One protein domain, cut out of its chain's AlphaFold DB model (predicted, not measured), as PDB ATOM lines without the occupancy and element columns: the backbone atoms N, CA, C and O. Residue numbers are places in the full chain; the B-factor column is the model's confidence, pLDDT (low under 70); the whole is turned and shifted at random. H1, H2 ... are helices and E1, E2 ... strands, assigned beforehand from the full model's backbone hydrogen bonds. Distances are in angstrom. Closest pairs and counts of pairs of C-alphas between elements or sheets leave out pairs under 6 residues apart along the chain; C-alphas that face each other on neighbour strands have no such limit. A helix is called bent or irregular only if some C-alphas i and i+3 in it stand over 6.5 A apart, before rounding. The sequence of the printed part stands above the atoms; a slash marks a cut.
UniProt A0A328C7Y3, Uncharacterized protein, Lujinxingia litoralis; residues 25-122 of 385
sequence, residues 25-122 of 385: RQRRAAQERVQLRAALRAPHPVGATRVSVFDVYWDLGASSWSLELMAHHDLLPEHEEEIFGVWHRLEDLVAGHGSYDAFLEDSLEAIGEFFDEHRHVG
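AT A GLANCE: This is residues 25 to 122 of the 385 residues of an uncharacterized protein of Lujinxingia litoralis (UniProt A0A328C7Y3). The model is a flat, broad V of helices: H1 and H5 make its arms, H4 runs across the base, and the short H2 and H3 fill the middle. The small antiparallel hairpin E1 E2 packs on H4 through E1, while residues 25 to 31 and 116 to 122 stick out. The 98 printed residues, mostly helix, follow the order H1 E1 E2 H2 H3 H4 H5; the whole is only just compact, close to loose, with a radius of gyration of the C-alphas of 14.9 A and spans of 47 by 37 by 17 A.

HOW THE PARTS SIT: H1, residues 25 to 41, touches H2, residues 53 to 59, with residues 40 to 41 alone, at a steep tilt of 59 degrees; the closest C-alphas, Leu 40 and Val 53, are 5.1 A apart. H4, residues 80 to 97, touches H1 with residues 80 to 83 alone, at a shallow tilt of 26 degrees, the same way; the closest C-alphas are those of Leu 36 and Glu 80, 4.8 A. E1, residues 44 to 46, and E2, residues 49 to 51, form an antiparallel hairpin, with N 44 and O 51 within hydrogen-bond range at 2.9 A. The closest C-alphas of E1 and H4 are those of Val 46 and Glu 91, 5.5 A. H2 only just touches H3, residues 64 to 72, with 3 pairs of C-alphas within 8 A, the closest Tyr 57 and Ser 66 at 6.2 A. H5, residues 100 to 121, touches H3 with residues 107 to 111 alone, at a steep tilt of 62 degrees; the closest C-alphas are those of Trp 65 and Ile 111, 6.7 A. H4 and H5 touch only at the corner, about perpendicular at 90 degrees, the closest C-alphas being Val 94 and Tyr 100 at 5.4 A. H1 and H5 are apart. In H1, H2, H3 and H5 every O i to N i+4 pair is within hydrogen-bond range; in H4, 12 of 14 are.

IN THESE COORDINATES: H1 begins with C-alpha 25 at (149.298, 168.188, 197.346) and is 24.3 A long. H4, 26.6 A long, is irregular: C-alphas 81 and 84 are 7.0 A apart. H5, 31.9 A long, ends with C-alpha 121 at (121.223, 165.844, 231.644).

THE WHOLE: The C-alphas farthest apart, those of Arg 27 and His 120, are 46.6 A apart. The printed part has no cut and no long link. The pLDDT is under 70 at residues 114 to 122.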
ATOM      1  N   ARG A  25     150.550 168.186 196.565       73.62
ATOM      2  CA  ARG A  25     149.298 168.188 197.346       73.62
ATOM      3  C   ARG A  25     149.447 168.944 198.663       73.62
ATOM      4  O   ARG A  25     148.599 169.768 198.979       73.62
ATOM      5  N   GLN A  26     150.542 168.726 199.393       77.69
ATOM      6  CA  GLN A  26     150.826 169.463 200.629       77.69
ATOM      7  C   GLN A  26     150.981 170.966 200.381       77.69
ATOM      8  O   GLN A  26     150.480 171.769 201.162       77.69
ATOM      9  N   ARG A  27     151.635 171.357 199.279       79.06
ATOM     10  CA  ARG A  27     151.756 172.770 198.893       79.06
ATOM     11  C   ARG A  27     150.407 173.399 198.548       79.06
ATOM     12  O   ARG A  27     150.163 174.513 198.992       79.06
ATOM     13  N   ARG A  28     149.541 172.699 197.809       81.06
ATOM     14  CA  ARG A  28     148.186 173.182 197.489       81.06
ATOM     15  C   ARG A  28     147.327 173.336 198.741       81.06
ATOM     16  O   ARG A  28     146.833 174.425 198.980       81.06
ATOM     17  N   ALA A  29     147.283 172.321 199.604       78.31
ATOM     18  CA  ALA A  29     146.549 172.396 200.869       78.31
ATOM     19  C   ALA A  29     147.063 173.527 201.784       78.31
ATOM     20  O   ALA A  29     146.291 174.195 202.467       78.31
ATOM     21  N   ALA A  30     148.378 173.779 201.793       84.00
ATOM     22  CA  ALA A  30     148.947 174.911 202.519       84.00
ATOM     23  C   ALA A  30     148.536 176.264 201.911       84.00
ATOM     24  O   ALA A  30     148.268 177.201 202.660       84.00
ATOM     25  N   GLN A  31     148.475 176.372 200.581       87.00
ATOM     26  CA  GLN A  31     148.012 177.577 199.885       87.00
ATOM     27  C   GLN A  31     146.525 177.840 200.139       87.00
ATOM     28  O   GLN A  31     146.190 178.941 200.566       87.00
ATOM     29  N   GLU A  32     145.677 176.824 199.978       85.31
ATOM     30  CA  GLU A  32     144.234 176.877 200.262       85.31
ATOM     31  C   GLU A  32     143.977 177.334 201.700       85.31
ATOM     32  O   GLU A  32     143.175 178.227 201.955       85.31
ATOM     33  N   ARG A  33     144.736 176.799 202.662       88.38
ATOM     34  CA  ARG A  33     144.650 177.215 204.064       88.38
ATOM     35  C   ARG A  33     145.026 178.682 204.279       88.38
ATOM     36  O   ARG A  33     144.404 179.359 205.094       88.38
ATOM     37  N   VAL A  34     146.070 179.174 203.608       89.94
ATOM     38  CA  VAL A  34     146.510 180.578 203.720       89.94
ATOM     39  C   VAL A  34     145.473 181.521 203.115       89.94
ATOM     40  O   VAL A  34     145.161 182.547 203.718       89.94
ATOM     41  N   GLN A  35     144.927 181.152 201.961       90.31
ATOM     42  CA  GLN A  35     143.850 181.857 201.275       90.31
ATOM     43  C   GLN A  35     142.585 181.932 202.132       90.31
ATOM     44  O   GLN A  35     142.124 183.023 202.464       90.31
ATOM     45  N   LEU A  36     142.108 180.784 202.616       90.44
ATOM     46  CA  LEU A  36     140.951 180.705 203.503       90.44
ATOM     47  C   LEU A  36     141.158 181.536 204.776       90.44
ATOM     48  O   LEU A  36     140.276 182.284 205.185       90.44
ATOM     49  N   ARG A  37     142.350 181.476 205.381       92.25
ATOM     50  CA  ARG A  37     142.687 182.301 206.549       92.25
ATOM     51  C   ARG A  37     142.612 183.796 206.255       92.25
ATOM     52  O   ARG A  37     142.158 184.556 207.110       92.25
ATOM     53  N   ALA A  38     143.073 184.233 205.086       90.81
ATOM     54  CA  ALA A  38     142.975 185.632 204.684       90.81
ATOM     55  C   ALA A  38     141.510 186.053 204.495       90.81
ATOM     56  O   ALA A  38     141.117 187.108 204.993       90.81
ATOM     57  N   ALA A  39     140.701 185.203 203.859       90.25
ATOM     58  CA  ALA A  39     139.281 185.442 203.628       90.25
ATOM     59  C   ALA A  39     138.468 185.512 204.932       90.25
ATOM     60  O   ALA A  39     137.718 186.463 205.141       90.25
ATOM     61  N   LEU A  40     138.691 184.582 205.867       92.00
ATOM     62  CA  LEU A  40     138.022 184.560 207.176       92.00
ATOM     63  C   LEU A  40     138.326 185.797 208.038       92.00
ATOM     64  O   LEU A  40     137.519 186.170 208.889       92.00
ATOM     65  N   ARG A  41     139.482 186.436 207.819       92.06
ATOM     66  CA  ARG A  41     139.913 187.662 208.511       92.06
ATOM     67  C   ARG A  41     139.539 188.948 207.779       92.06
ATOM     68  O   ARG A  41     139.738 190.031 208.330       92.06
ATOM     69  N   ALA A  42     139.066 188.864 206.539       91.31
ATOM     70  CA  ALA A  42     138.745 190.048 205.760       91.31
ATOM     71  C   ALA A  42     137.490 190.730 206.347       91.31
ATOM     72  O   ALA A  42     136.448 190.085 206.473       91.31
ATOM     73  N   PRO A  43     137.567 192.018 206.733       90.06
ATOM     74  CA  PRO A  43     136.445 192.701 207.362       90.06
ATOM     75  C   PRO A  43     135.413 193.144 206.320       90.06
ATOM     76  O   PRO A  43     135.711 193.981 205.454       90.06
ATOM     77  N   HIS A  44     134.180 192.667 206.467       88.19
ATOM     78  CA  HIS A  44     133.041 193.030 205.629       88.19
ATOM     79  C   HIS A  44     132.131 194.036 206.355       88.19
ATOM     80  O   HIS A  44     131.995 193.950 207.579       88.19
ATOM     81  N   PRO A  45     131.562 195.044 205.670       85.38
ATOM     82  CA  PRO A  45     130.530 195.882 206.273       85.38
ATOM     83  C   PRO A  45     129.280 195.046 206.571       85.38
ATOM     84  O   PRO A  45     128.783 194.362 205.697       85.38
ATOM     85  N   VAL A  46     128.778 195.113 207.799       81.50
ATOM     86  CA  VAL A  46     127.529 194.486 208.235       81.50
ATOM     87  C   VAL A  46     126.769 195.536 209.044       81.50
ATOM     88  O   VAL A  46     127.168 195.903 210.158       81.50
ATOM     89  N   GLY A  47     125.725 196.107 208.439       77.31
ATOM     90  CA  GLY A  47     125.022 197.274 208.977       77.31
ATOM     91  C   GLY A  47     125.961 198.474 209.177       77.31
ATOM     92  O   GLY A  47     126.606 198.938 208.240       77.31
ATOM     93  N   ALA A  48     126.052 198.975 210.413       78.88
ATOM     94  CA  ALA A  48     126.929 200.096 210.781       78.88
ATOM     95  C   ALA A  48     128.359 199.675 211.184       78.88
ATOM     96  O   ALA A  48     129.201 200.528 211.472       78.88
ATOM     97  N   THR A  49     128.648 198.372 211.239       80.50
ATOM     98  CA  THR A  49     129.919 197.827 211.739       80.50
ATOM     99  C   THR A  49     130.701 197.114 210.645       80.50
ATOM    100  O   THR A  49     130.140 196.715 209.633       80.50
ATOM    101  N   ARG A  50     132.017 196.950 210.825       87.75
ATOM    102  CA  ARG A  50     132.828 196.066 209.976       87.75
ATOM    103  C   ARG A  50     133.255 194.860 210.790       87.75
ATOM    104  O   ARG A  50     133.894 195.038 211.825       87.75
ATOM    105  N   VAL A  51     132.908 193.674 210.313       88.69
ATOM    106  CA  VAL A  51     133.086 192.414 211.036       88.69
ATOM    107  C   VAL A  51     133.666 191.378 210.075       88.69
ATOM    108  O   VAL A  51     133.306 191.338 208.899       88.69
ATOM    109  N   SER A  52     134.614 190.575 210.549       92.12
ATOM    110  CA  SER A  52     135.097 189.385 209.841       92.12
ATOM    111  C   SER A  52     134.480 188.113 210.430       92.12
ATOM    112  O   SER A  52     134.025 188.113 211.572       92.12
ATOM    113  N   VAL A  53     134.500 187.001 209.691       91.88
ATOM    114  CA  VAL A  53     134.016 185.701 210.203       91.88
ATOM    115  C   VAL A  53     134.798 185.285 211.456       91.88
ATOM    116  O   VAL A  53     134.232 184.735 212.399       91.88
ATOM    117  N   PHE A  54     136.092 185.616 211.505       93.75
ATOM    118  CA  PHE A  54     136.904 185.447 212.705       93.75
ATOM    119  C   PHE A  54     136.415 186.292 213.889       93.75
ATOM    120  O   PHE A  54     136.392 185.785 215.008       93.75
ATOM    121  N   ASP A  55     136.013 187.546 213.666       91.00
ATOM    122  CA  ASP A  55     135.489 188.399 214.740       91.00
ATOM    123  C   ASP A  55     134.183 187.835 215.309       91.00
ATOM    124  O   ASP A  55     134.032 187.818 216.524       91.00
ATOM    125  N   VAL A  56     133.295 187.293 214.464       90.50
ATOM    126  CA  VAL A  56     132.076 186.597 214.921       90.50
ATOM    127  C   VAL A  56     132.439 185.394 215.788       90.50
ATOM    128  O   VAL A  56     131.960 185.268 216.911       90.50
ATOM    129  N   TYR A  57     133.342 184.534 215.307       93.00
ATOM    130  CA  TYR A  57     133.803 183.371 216.068       93.00
ATOM    131  C   TYR A  57     134.408 183.759 217.425       93.00
ATOM    132  O   TYR A  57     134.162 183.099 218.440       93.00
ATOM    133  N   TRP A  58     135.203 184.827 217.440       91.06
ATOM    134  CA  TRP A  58     135.854 185.343 218.636       91.06
ATOM    135  C   TRP A  58     134.863 185.974 219.619       91.06
ATOM    136  O   TRP A  58     134.925 185.678 220.813       91.06
ATOM    137  N   ASP A  59     133.941 186.806 219.131       88.94
ATOM    138  CA  ASP A  59     132.932 187.492 219.942       88.94
ATOM    139  C   ASP A  59     131.914 186.496 220.541       88.94
ATOM    140  O   ASP A  59     131.473 186.688 221.672       88.94
ATOM    141  N   LEU A  60     131.640 185.371 219.864       86.38
ATOM    142  CA  LEU A  60     130.863 184.235 220.394       86.38
ATOM    143  C   LEU A  60     131.633 183.377 221.426       86.38
ATOM    144  O   LEU A  60     131.194 182.289 221.805       86.38
ATOM    145  N   GLY A  61     132.812 183.820 221.869       83.88
ATOM    146  CA  GLY A  61     133.596 183.158 222.914       83.88
ATOM    147  C   GLY A  61     134.482 182.010 222.428       83.88
ATOM    148  O   GLY A  61     134.899 181.192 223.251       83.88
ATOM    149  N   ALA A  62     134.770 181.933 221.120       87.75
ATOM    150  CA  ALA A  62     135.707 180.993 220.497       87.75
ATOM    151  C   ALA A  62     135.624 179.574 221.093       87.75
ATOM    152  O   ALA A  62     136.515 179.123 221.806       87.75
ATOM    153  N   SER A  63     134.510 178.881 220.898       86.38
ATOM    154  CA  SER A  63     134.269 177.560 221.476       86.38
ATOM    155  C   SER A  63     133.805 176.573 220.414       86.38
ATOM    156  O   SER A  63     133.348 176.953 219.339       86.38
ATOM    157  N   SER A  64     133.866 175.282 220.726       84.19
ATOM    158  CA  SER A  64     133.251 174.252 219.888       84.19
ATOM    159  C   SER A  64     131.765 174.510 219.604       84.19
ATOM    160  O   SER A  64     131.314 174.230 218.499       84.19
ATOM    161  N   TRP A  65     131.032 175.119 220.538       84.69
ATOM    162  CA  TRP A  65     129.638 175.515 220.323       84.69
ATOM    163  C   TRP A  65     129.486 176.710 219.399       84.69
ATOM    164  O   TRP A  65     128.566 176.718 218.590       84.69
ATOM    165  N   SER A  66     130.394 177.689 219.454       88.25
ATOM    166  CA  SER A  66     130.344 178.782 218.484       88.25
ATOM    167  C   SER A  66     130.638 178.279 217.071       88.25
ATOM    168  O   SER A  66     129.991 178.734 216.136       88.25
ATOM    169  N   LEU A  67     131.515 177.280 216.902       89.12
ATOM    170  CA  LEU A  67     131.705 176.613 215.607       89.12
ATOM    171  C   LEU A  67     130.444 175.880 215.140       89.12
ATOM    172  O   LEU A  67     130.075 176.005 213.979       89.12
ATOM    173  N   GLU A  68     129.764 175.146 216.020       87.06
ATOM    174  CA  GLU A  68     128.517 174.460 215.658       87.06
ATOM    175  C   GLU A  68     127.381 175.421 215.320       87.06
ATOM    176  O   GLU A  68     126.666 175.197 214.348       87.06
ATOM    177  N   LEU A  69     127.233 176.501 216.086       87.31
ATOM    178  CA  LEU A  69     126.240 177.533 215.817       87.31
ATOM    179  C   LEU A  69     126.534 178.222 214.477       87.31
ATOM    180  O   LEU A  69     125.648 178.382 213.641       87.31
ATOM    181  N   MET A  70     127.799 178.565 214.226       90.31
ATOM    182  CA  MET A  70     128.220 179.115 212.939       90.31
ATOM    183  C   MET A  70     128.003 178.120 211.794       90.31
ATOM    184  O   MET A  70     127.588 178.535 210.718       90.31
ATOM    185  N   ALA A  71     128.229 176.821 212.007       89.06
ATOM    186  CA  ALA A  71     127.928 175.788 211.018       89.06
ATOM    187  C   ALA A  71     126.419 175.680 210.750       89.06
ATOM    188  O   ALA A  71     126.012 175.581 209.596       89.06
ATOM    189  N   HIS A  72     125.584 175.751 211.792       87.31
ATOM    190  CA  HIS A  72     124.125 175.739 211.674       87.31
ATOM    191  C   HIS A  72     123.601 176.929 210.856       87.31
ATOM    192  O   HIS A  72     122.668 176.784 210.071       87.31
ATOM    193  N   HIS A  73     124.236 178.092 210.995       87.69
ATOM    194  CA  HIS A  73     123.933 179.287 210.209       87.69
ATOM    195  C   HIS A  73     124.646 179.346 208.846       87.69
ATOM    196  O   HIS A  73     124.609 180.381 208.179       87.69
ATOM    197  N   ASP A  74     125.306 178.262 208.422       89.19
ATOM    198  CA  ASP A  74     126.089 178.189 207.183       89.19
ATOM    199  C   ASP A  74     127.144 179.320 207.067       89.19
ATOM    200  O   ASP A  74     127.427 179.839 205.980       89.19
ATOM    201  N   LEU A  75     127.737 179.729 208.196       90.38
ATOM    202  CA  LEU A  75     128.756 180.784 208.290       90.38
ATOM    203  C   LEU A  75     130.197 180.258 208.183       90.38
ATOM    204  O   LEU A  75     131.142 181.047 208.200       90.38
ATOM    205  N   LEU A  76     130.383 178.940 208.092       91.62
ATOM    206  CA  LEU A  76     131.694 178.317 207.921       91.62
ATOM    207  C   LEU A  76     131.868 177.848 206.467       91.62
ATOM    208  O   LEU A  76     131.212 176.887 206.075       91.62
ATOM    209  N   PRO A  77     132.726 178.513 205.673       89.88
ATOM    210  CA  PRO A  77     132.980 178.116 204.291       89.88
ATOM    211  C   PRO A  77     133.932 176.915 204.211       89.88
ATOM    212  O   PRO A  77     134.874 176.807 205.002       89.88
ATOM    213  N   GLU A  78     133.741 176.051 203.216       87.00
ATOM    214  CA  GLU A  78     134.662 174.946 202.908       87.00
ATOM    215  C   GLU A  78     135.900 175.460 202.156       87.00
ATOM    216  O   GLU A  78     137.042 175.048 202.398       87.00
ATOM    217  N   HIS A  79     135.671 176.425 201.262       85.25
ATOM    218  CA  HIS A  79     136.667 177.020 200.378       85.25
ATOM    219  C   HIS A  79     136.608 178.551 200.398       85.25
ATOM    220  O   HIS A  79     135.593 179.150 200.744       85.25
ATOM    221  N   GLU A  80     137.699 179.208 199.989       86.94
ATOM    222  CA  GLU A  80     137.762 180.677 199.906       86.94
ATOM    223  C   GLU A  80     136.614 181.259 199.065       86.94
ATOM    224  O   GLU A  80     136.042 182.285 199.427       86.94
ATOM    225  N   GLU A  81     136.250 180.591 197.971       87.38
ATOM    226  CA  GLU A  81     135.250 181.059 197.004       87.38
ATOM    227  C   GLU A  81     133.852 181.247 197.622       87.38
ATOM    228  O   GLU A  81     133.062 182.068 197.155       87.38
ATOM    229  N   GLU A  82     133.554 180.546 198.717       87.94
ATOM    230  CA  GLU A  82     132.256 180.582 199.397       87.94
ATOM    231  C   GLU A  82     132.113 181.751 200.379       87.94
ATOM    232  O   GLU A  82     131.008 182.029 200.857       87.94
ATOM    233  N   ILE A  83     133.206 182.470 200.671       88.38
ATOM    234  CA  ILE A  83     133.224 183.532 201.688       88.38
ATOM    235  C   ILE A  83     132.215 184.647 201.390       88.38
ATOM    236  O   ILE A  83     131.620 185.216 202.301       88.38
ATOM    237  N   PHE A  84     131.971 184.931 200.109       86.62
ATOM    238  CA  PHE A  84     131.015 185.956 199.705       86.62
ATOM    239  C   PHE A  84     129.574 185.563 200.060       86.62
ATOM    240  O   PHE A  84     128.804 186.387 200.551       86.62
ATOM    241  N   GLY A  85     129.222 184.285 199.887       88.69
ATOM    242  CA  GLY A  85     127.923 183.758 200.307       88.69
ATOM    243  C   GLY A  85     127.756 183.768 201.827       88.69
ATOM    244  O   GLY A  85     126.666 184.044 202.322       88.69
ATOM    245  N   VAL A  86     128.841 183.527 202.569       89.50
ATOM    246  CA  VAL A  86     128.866 183.639 204.035       89.50
ATOM    247  C   VAL A  86     128.595 185.075 204.492       89.50
ATOM    248  O   VAL A  86     127.817 185.272 205.423       89.50
ATOM    249  N   TRP A  87     129.186 186.082 203.841       90.50
ATOM    250  CA  TRP A  87     128.946 187.483 204.200       90.50
ATOM    251  C   TRP A  87     127.497 187.906 203.992       90.50
ATOM    252  O   TRP A  87     126.931 188.509 204.896       90.50
ATOM    253  N   HIS A  88     126.871 187.527 202.877       89.50
ATOM    254  CA  HIS A  88     125.451 187.820 202.670       89.50
ATOM    255  C   HIS A  88     124.552 187.152 203.711       89.50
ATOM    256  O   HIS A  88     123.663 187.797 204.252       89.50
ATOM    257  N   ARG A  89     124.826 185.892 204.077       90.19
ATOM    258  CA  ARG A  89     124.086 185.229 205.161       90.19
ATOM    259  C   ARG A  89     124.264 185.944 206.498       90.19
ATOM    260  O   ARG A  89     123.301 186.091 207.242       90.19
ATOM    261  N   LEU A  90     125.475 186.409 206.800       88.38
ATOM    262  CA  LEU A  90     125.737 187.188 208.009       88.38
ATOM    263  C   LEU A  90     124.983 188.527 207.997       88.38
ATOM    264  O   LEU A  90     124.429 188.915 209.021       88.38
ATOM    265  N   GLU A  91     124.937 189.219 206.858       89.50
ATOM    266  CA  GLU A  91     124.144 190.443 206.690       89.50
ATOM    267  C   GLU A  91     122.653 190.190 206.916       89.50
ATOM    268  O   GLU A  91     122.032 190.932 207.675       89.50
ATOM    269  N   ASP A  92     122.101 189.127 206.328       89.12
ATOM    270  CA  ASP A  92     120.694 188.751 206.483       89.12
ATOM    271  C   ASP A  92     120.356 188.412 207.942       89.12
ATOM    272  O   ASP A  92     119.343 188.871 208.475       89.12
ATOM    273  N   LEU A  93     121.229 187.659 208.623       87.12
ATOM    274  CA  LEU A  93     121.069 187.336 210.042       87.12
ATOM    275  C   LEU A  93     121.108 188.598 210.901       87.12
ATOM    276  O   LEU A  93     120.220 188.806 211.725       87.12
ATOM    277  N   VAL A  94     122.090 189.477 210.694       87.31
ATOM    278  CA  VAL A  94     122.189 190.723 211.464       87.31
ATOM    279  C   VAL A  94     121.010 191.652 211.181       87.31
ATOM    280  O   VAL A  94     120.489 192.268 212.111       87.31
ATOM    281  N   ALA A  95     120.548 191.738 209.933       86.88
ATOM    282  CA  ALA A  95     119.358 192.502 209.581       86.88
ATOM    283  C   ALA A  95     118.102 191.942 210.269       86.88
ATOM    284  O   ALA A  95     117.294 192.721 210.772       86.88
ATOM    285  N   GLY A  96     117.975 190.613 210.363       86.62
ATOM    286  CA  GLY A  96     116.886 189.940 211.075       86.62
ATOM    287  C   GLY A  96     116.828 190.260 212.574       86.62
ATOM    288  O   GLY A  96     115.737 190.414 213.115       86.62
ATOM    289  N   HIS A  97     117.982 190.441 213.224       84.50
ATOM    290  CA  HIS A  97     118.084 190.802 214.650       84.50
ATOM    291  C   HIS A  97     118.165 192.325 214.884       84.50
ATOM    292  O   HIS A  97     118.224 192.797 216.018       84.50
ATOM    293  N   GLY A  98     118.199 193.125 213.815       84.69
ATOM    294  CA  GLY A  98     118.262 194.589 213.841       84.69
ATOM    295  C   GLY A  98     119.651 195.184 214.103       84.69
ATOM    296  O   GLY A  98     119.944 196.279 213.619       84.69
ATOM    297  N   SER A  99     120.532 194.496 214.833       86.12
ATOM    298  CA  SER A  99     121.922 194.927 215.032       86.12
ATOM    299  C   SER A  99     122.870 193.755 215.269       86.12
ATOM    300  O   SER A  99     122.448 192.677 215.679       86.12
ATOM    301  N   TYR A 100     124.168 193.976 215.030       85.56
ATOM    302  CA  TYR A 100     125.196 192.961 215.283       85.56
ATOM    303  C   TYR A 100     125.278 192.591 216.767       85.56
ATOM    304  O   TYR A 100     125.425 191.421 217.096       85.56
ATOM    305  N   ASP A 101     125.128 193.574 217.660       83.69
ATOM    306  CA  ASP A 101     125.146 193.329 219.103       83.69
ATOM    307  C   ASP A 101     123.928 192.494 219.536       83.69
ATOM    308  O   ASP A 101     124.094 191.545 220.291       83.69
ATOM    309  N   ALA A 102     122.736 192.770 218.991       85.00
ATOM    310  CA  ALA A 102     121.535 191.974 219.262       85.00
ATOM    311  C   ALA A 102     121.656 190.534 218.735       85.00
ATOM    312  O   ALA A 102     121.278 189.595 219.424       85.00
ATOM    313  N   PHE A 103     122.235 190.352 217.543       87.31
ATOM    314  CA  PHE A 103     122.552 189.023 217.015       87.31
ATOM    315  C   PHE A 103     123.525 188.262 217.929       87.31
ATOM    316  O   PHE A 103     123.329 187.074 218.183       87.31
ATOM    317  N   LEU A 104     124.570 188.929 218.433       85.81
ATOM    318  CA  LEU A 104     125.529 188.312 219.349       85.81
ATOM    319  C   LEU A 104     124.902 187.965 220.699       85.81
ATOM    320  O   LEU A 104     125.206 186.903 221.229       85.81
ATOM    321  N   GLU A 105     124.073 188.842 221.263       85.94
ATOM    322  CA  GLU A 105     123.383 188.595 222.533       85.94
ATOM    323  C   GLU A 105     122.473 187.367 222.432       85.94
ATOM    324  O   GLU A 105     122.634 186.450 223.234       85.94
ATOM    325  N   ASP A 106     121.634 187.292 221.397       85.81
ATOM    326  CA  ASP A 106     120.747 186.146 221.148       85.81
ATOM    327  C   ASP A 106     121.540 184.851 220.893       85.81
ATOM    328  O   ASP A 106     121.287 183.803 221.482       85.81
ATOM    329  N   SER A 107     122.604 184.933 220.090       84.62
ATOM    330  CA  SER A 107     123.486 183.790 219.824       84.62
ATOM    331  C   SER A 107     124.212 183.292 221.081       84.62
ATOM    332  O   SER A 107     124.420 182.089 221.248       84.62
ATOM    333  N   LEU A 108     124.637 184.200 221.964       83.25
ATOM    334  CA  LEU A 108     125.278 183.854 223.232       83.25
ATOM    335  C   LEU A 108     124.274 183.280 224.236       83.25
ATOM    336  O   LEU A 108     124.636 182.365 224.975       83.25
ATOM    337  N   GLU A 109     123.041 183.788 224.251       83.75
ATOM    338  CA  GLU A 109     121.940 183.245 225.047       83.75
ATOM    339  C   GLU A 109     121.614 181.818 224.607       83.75
ATOM    340  O   GLU A 109     121.661 180.915 225.439       83.75
ATOM    341  N   ALA A 110     121.463 181.574 223.301       79.62
ATOM    342  CA  ALA A 110     121.263 180.235 222.753       79.62
ATOM    343  C   ALA A 110     122.395 179.274 223.158       79.62
ATOM    344  O   ALA A 110     122.143 178.169 223.638       79.62
ATOM    345  N   ILE A 111     123.662 179.695 223.028       78.06
ATOM    346  CA  ILE A 111     124.805 178.896 223.501       78.06
ATOM    347  C   ILE A 111     124.677 178.605 225.007       78.06
ATOM    348  O   ILE A 111     124.930 177.477 225.435       78.06
ATOM    349  N   GLY A 112     124.280 179.597 225.810       73.81
ATOM    350  CA  GLY A 112     124.051 179.472 227.250       73.81
ATOM    351  C   GLY A 112     122.955 178.466 227.611       73.81
ATOM    352  O   GLY A 112     123.194 177.589 228.442       73.81
ATOM    353  N   GLU A 113     121.804 178.530 226.944       72.50
ATOM    354  CA  GLU A 113     120.689 177.592 227.123       72.50
ATOM    355  C   GLU A 113     121.119 176.153 226.820       72.50
ATOM    356  O   GLU A 113     120.909 175.253 227.639       72.50
ATOM    357  N   PHE A 114     121.830 175.936 225.706       65.19
ATOM    358  CA  PHE A 114     122.391 174.624 225.381       65.19
ATOM    359  C   PHE A 114     123.346 174.129 226.478       65.19
ATOM    360  O   PHE A 114     123.281 172.963 226.880       65.19
ATOM    361  N   PHE A 115     124.215 174.992 227.011       63.56
ATOM    362  CA  PHE A 115     125.110 174.628 228.112       63.56
ATOM    363  C   PHE A 115     124.359 174.233 229.393       63.56
ATOM    364  O   PHE A 115     124.737 173.242 230.035       63.56
ATOM    365  N   ASP A 116     123.316 174.973 229.768       60.06
ATOM    366  CA  ASP A 116     122.552 174.735 230.994       60.06
ATOM    367  C   ASP A 116     121.700 173.465 230.895       60.06
ATOM    368  O   ASP A 116     121.765 172.611 231.787       60.06
ATOM    369  N   GLU A 117     121.012 173.245 229.773       56.31
ATOM    370  CA  GLU A 117     120.299 171.989 229.509       56.31
ATOM    371  C   GLU A 117     121.239 170.776 229.610       56.31
ATOM    372  O   GLU A 117     120.903 169.750 230.210       56.31
ATOM    373  N   HIS A 118     122.471 170.894 229.108       54.12
ATOM    374  CA  HIS A 118     123.450 169.805 229.149       54.12
ATOM    375  C   HIS A 118     124.007 169.550 230.551       54.12
ATOM    376  O   HIS A 118     124.282 168.400 230.917       54.12
ATOM    377  N   ARG A 119     124.146 170.598 231.369       52.25
ATOM    378  CA  ARG A 119     124.541 170.471 232.775       52.25
ATOM    379  C   ARG A 119     123.508 169.673 233.577       52.25
ATOM    380  O   ARG A 119     123.892 168.944 234.495       52.25
ATOM    381  N   HIS A 120     122.231 169.758 233.207       45.94
ATOM    382  CA  HIS A 120     121.135 169.043 233.861       45.94
ATOM    383  C   HIS A 120     120.963 167.579 233.408       45.94
ATOM    384  O   HIS A 120     120.444 166.771 234.179       45.94
ATOM    385  N   VAL A 121     121.442 167.195 232.217       46.84
ATOM    386  CA  VAL A 121     121.223 165.844 231.644       46.84
ATOM    387  C   VAL A 121     122.294 164.805 232.044       46.84
ATOM    388  O   VAL A 121     122.045 163.599 231.983       46.84
ATOM    389  N   GLY A 122     123.454 165.229 232.558       37.84
ATOM    390  CA  GLY A 122     124.480 164.333 233.114       37.84
ATOM    391  C   GLY A 122     125.230 163.464 232.084       37.84
ATOM    392  O   GLY A 122     124.806 163.240 230.954       37.84
TER     393      GLY A 122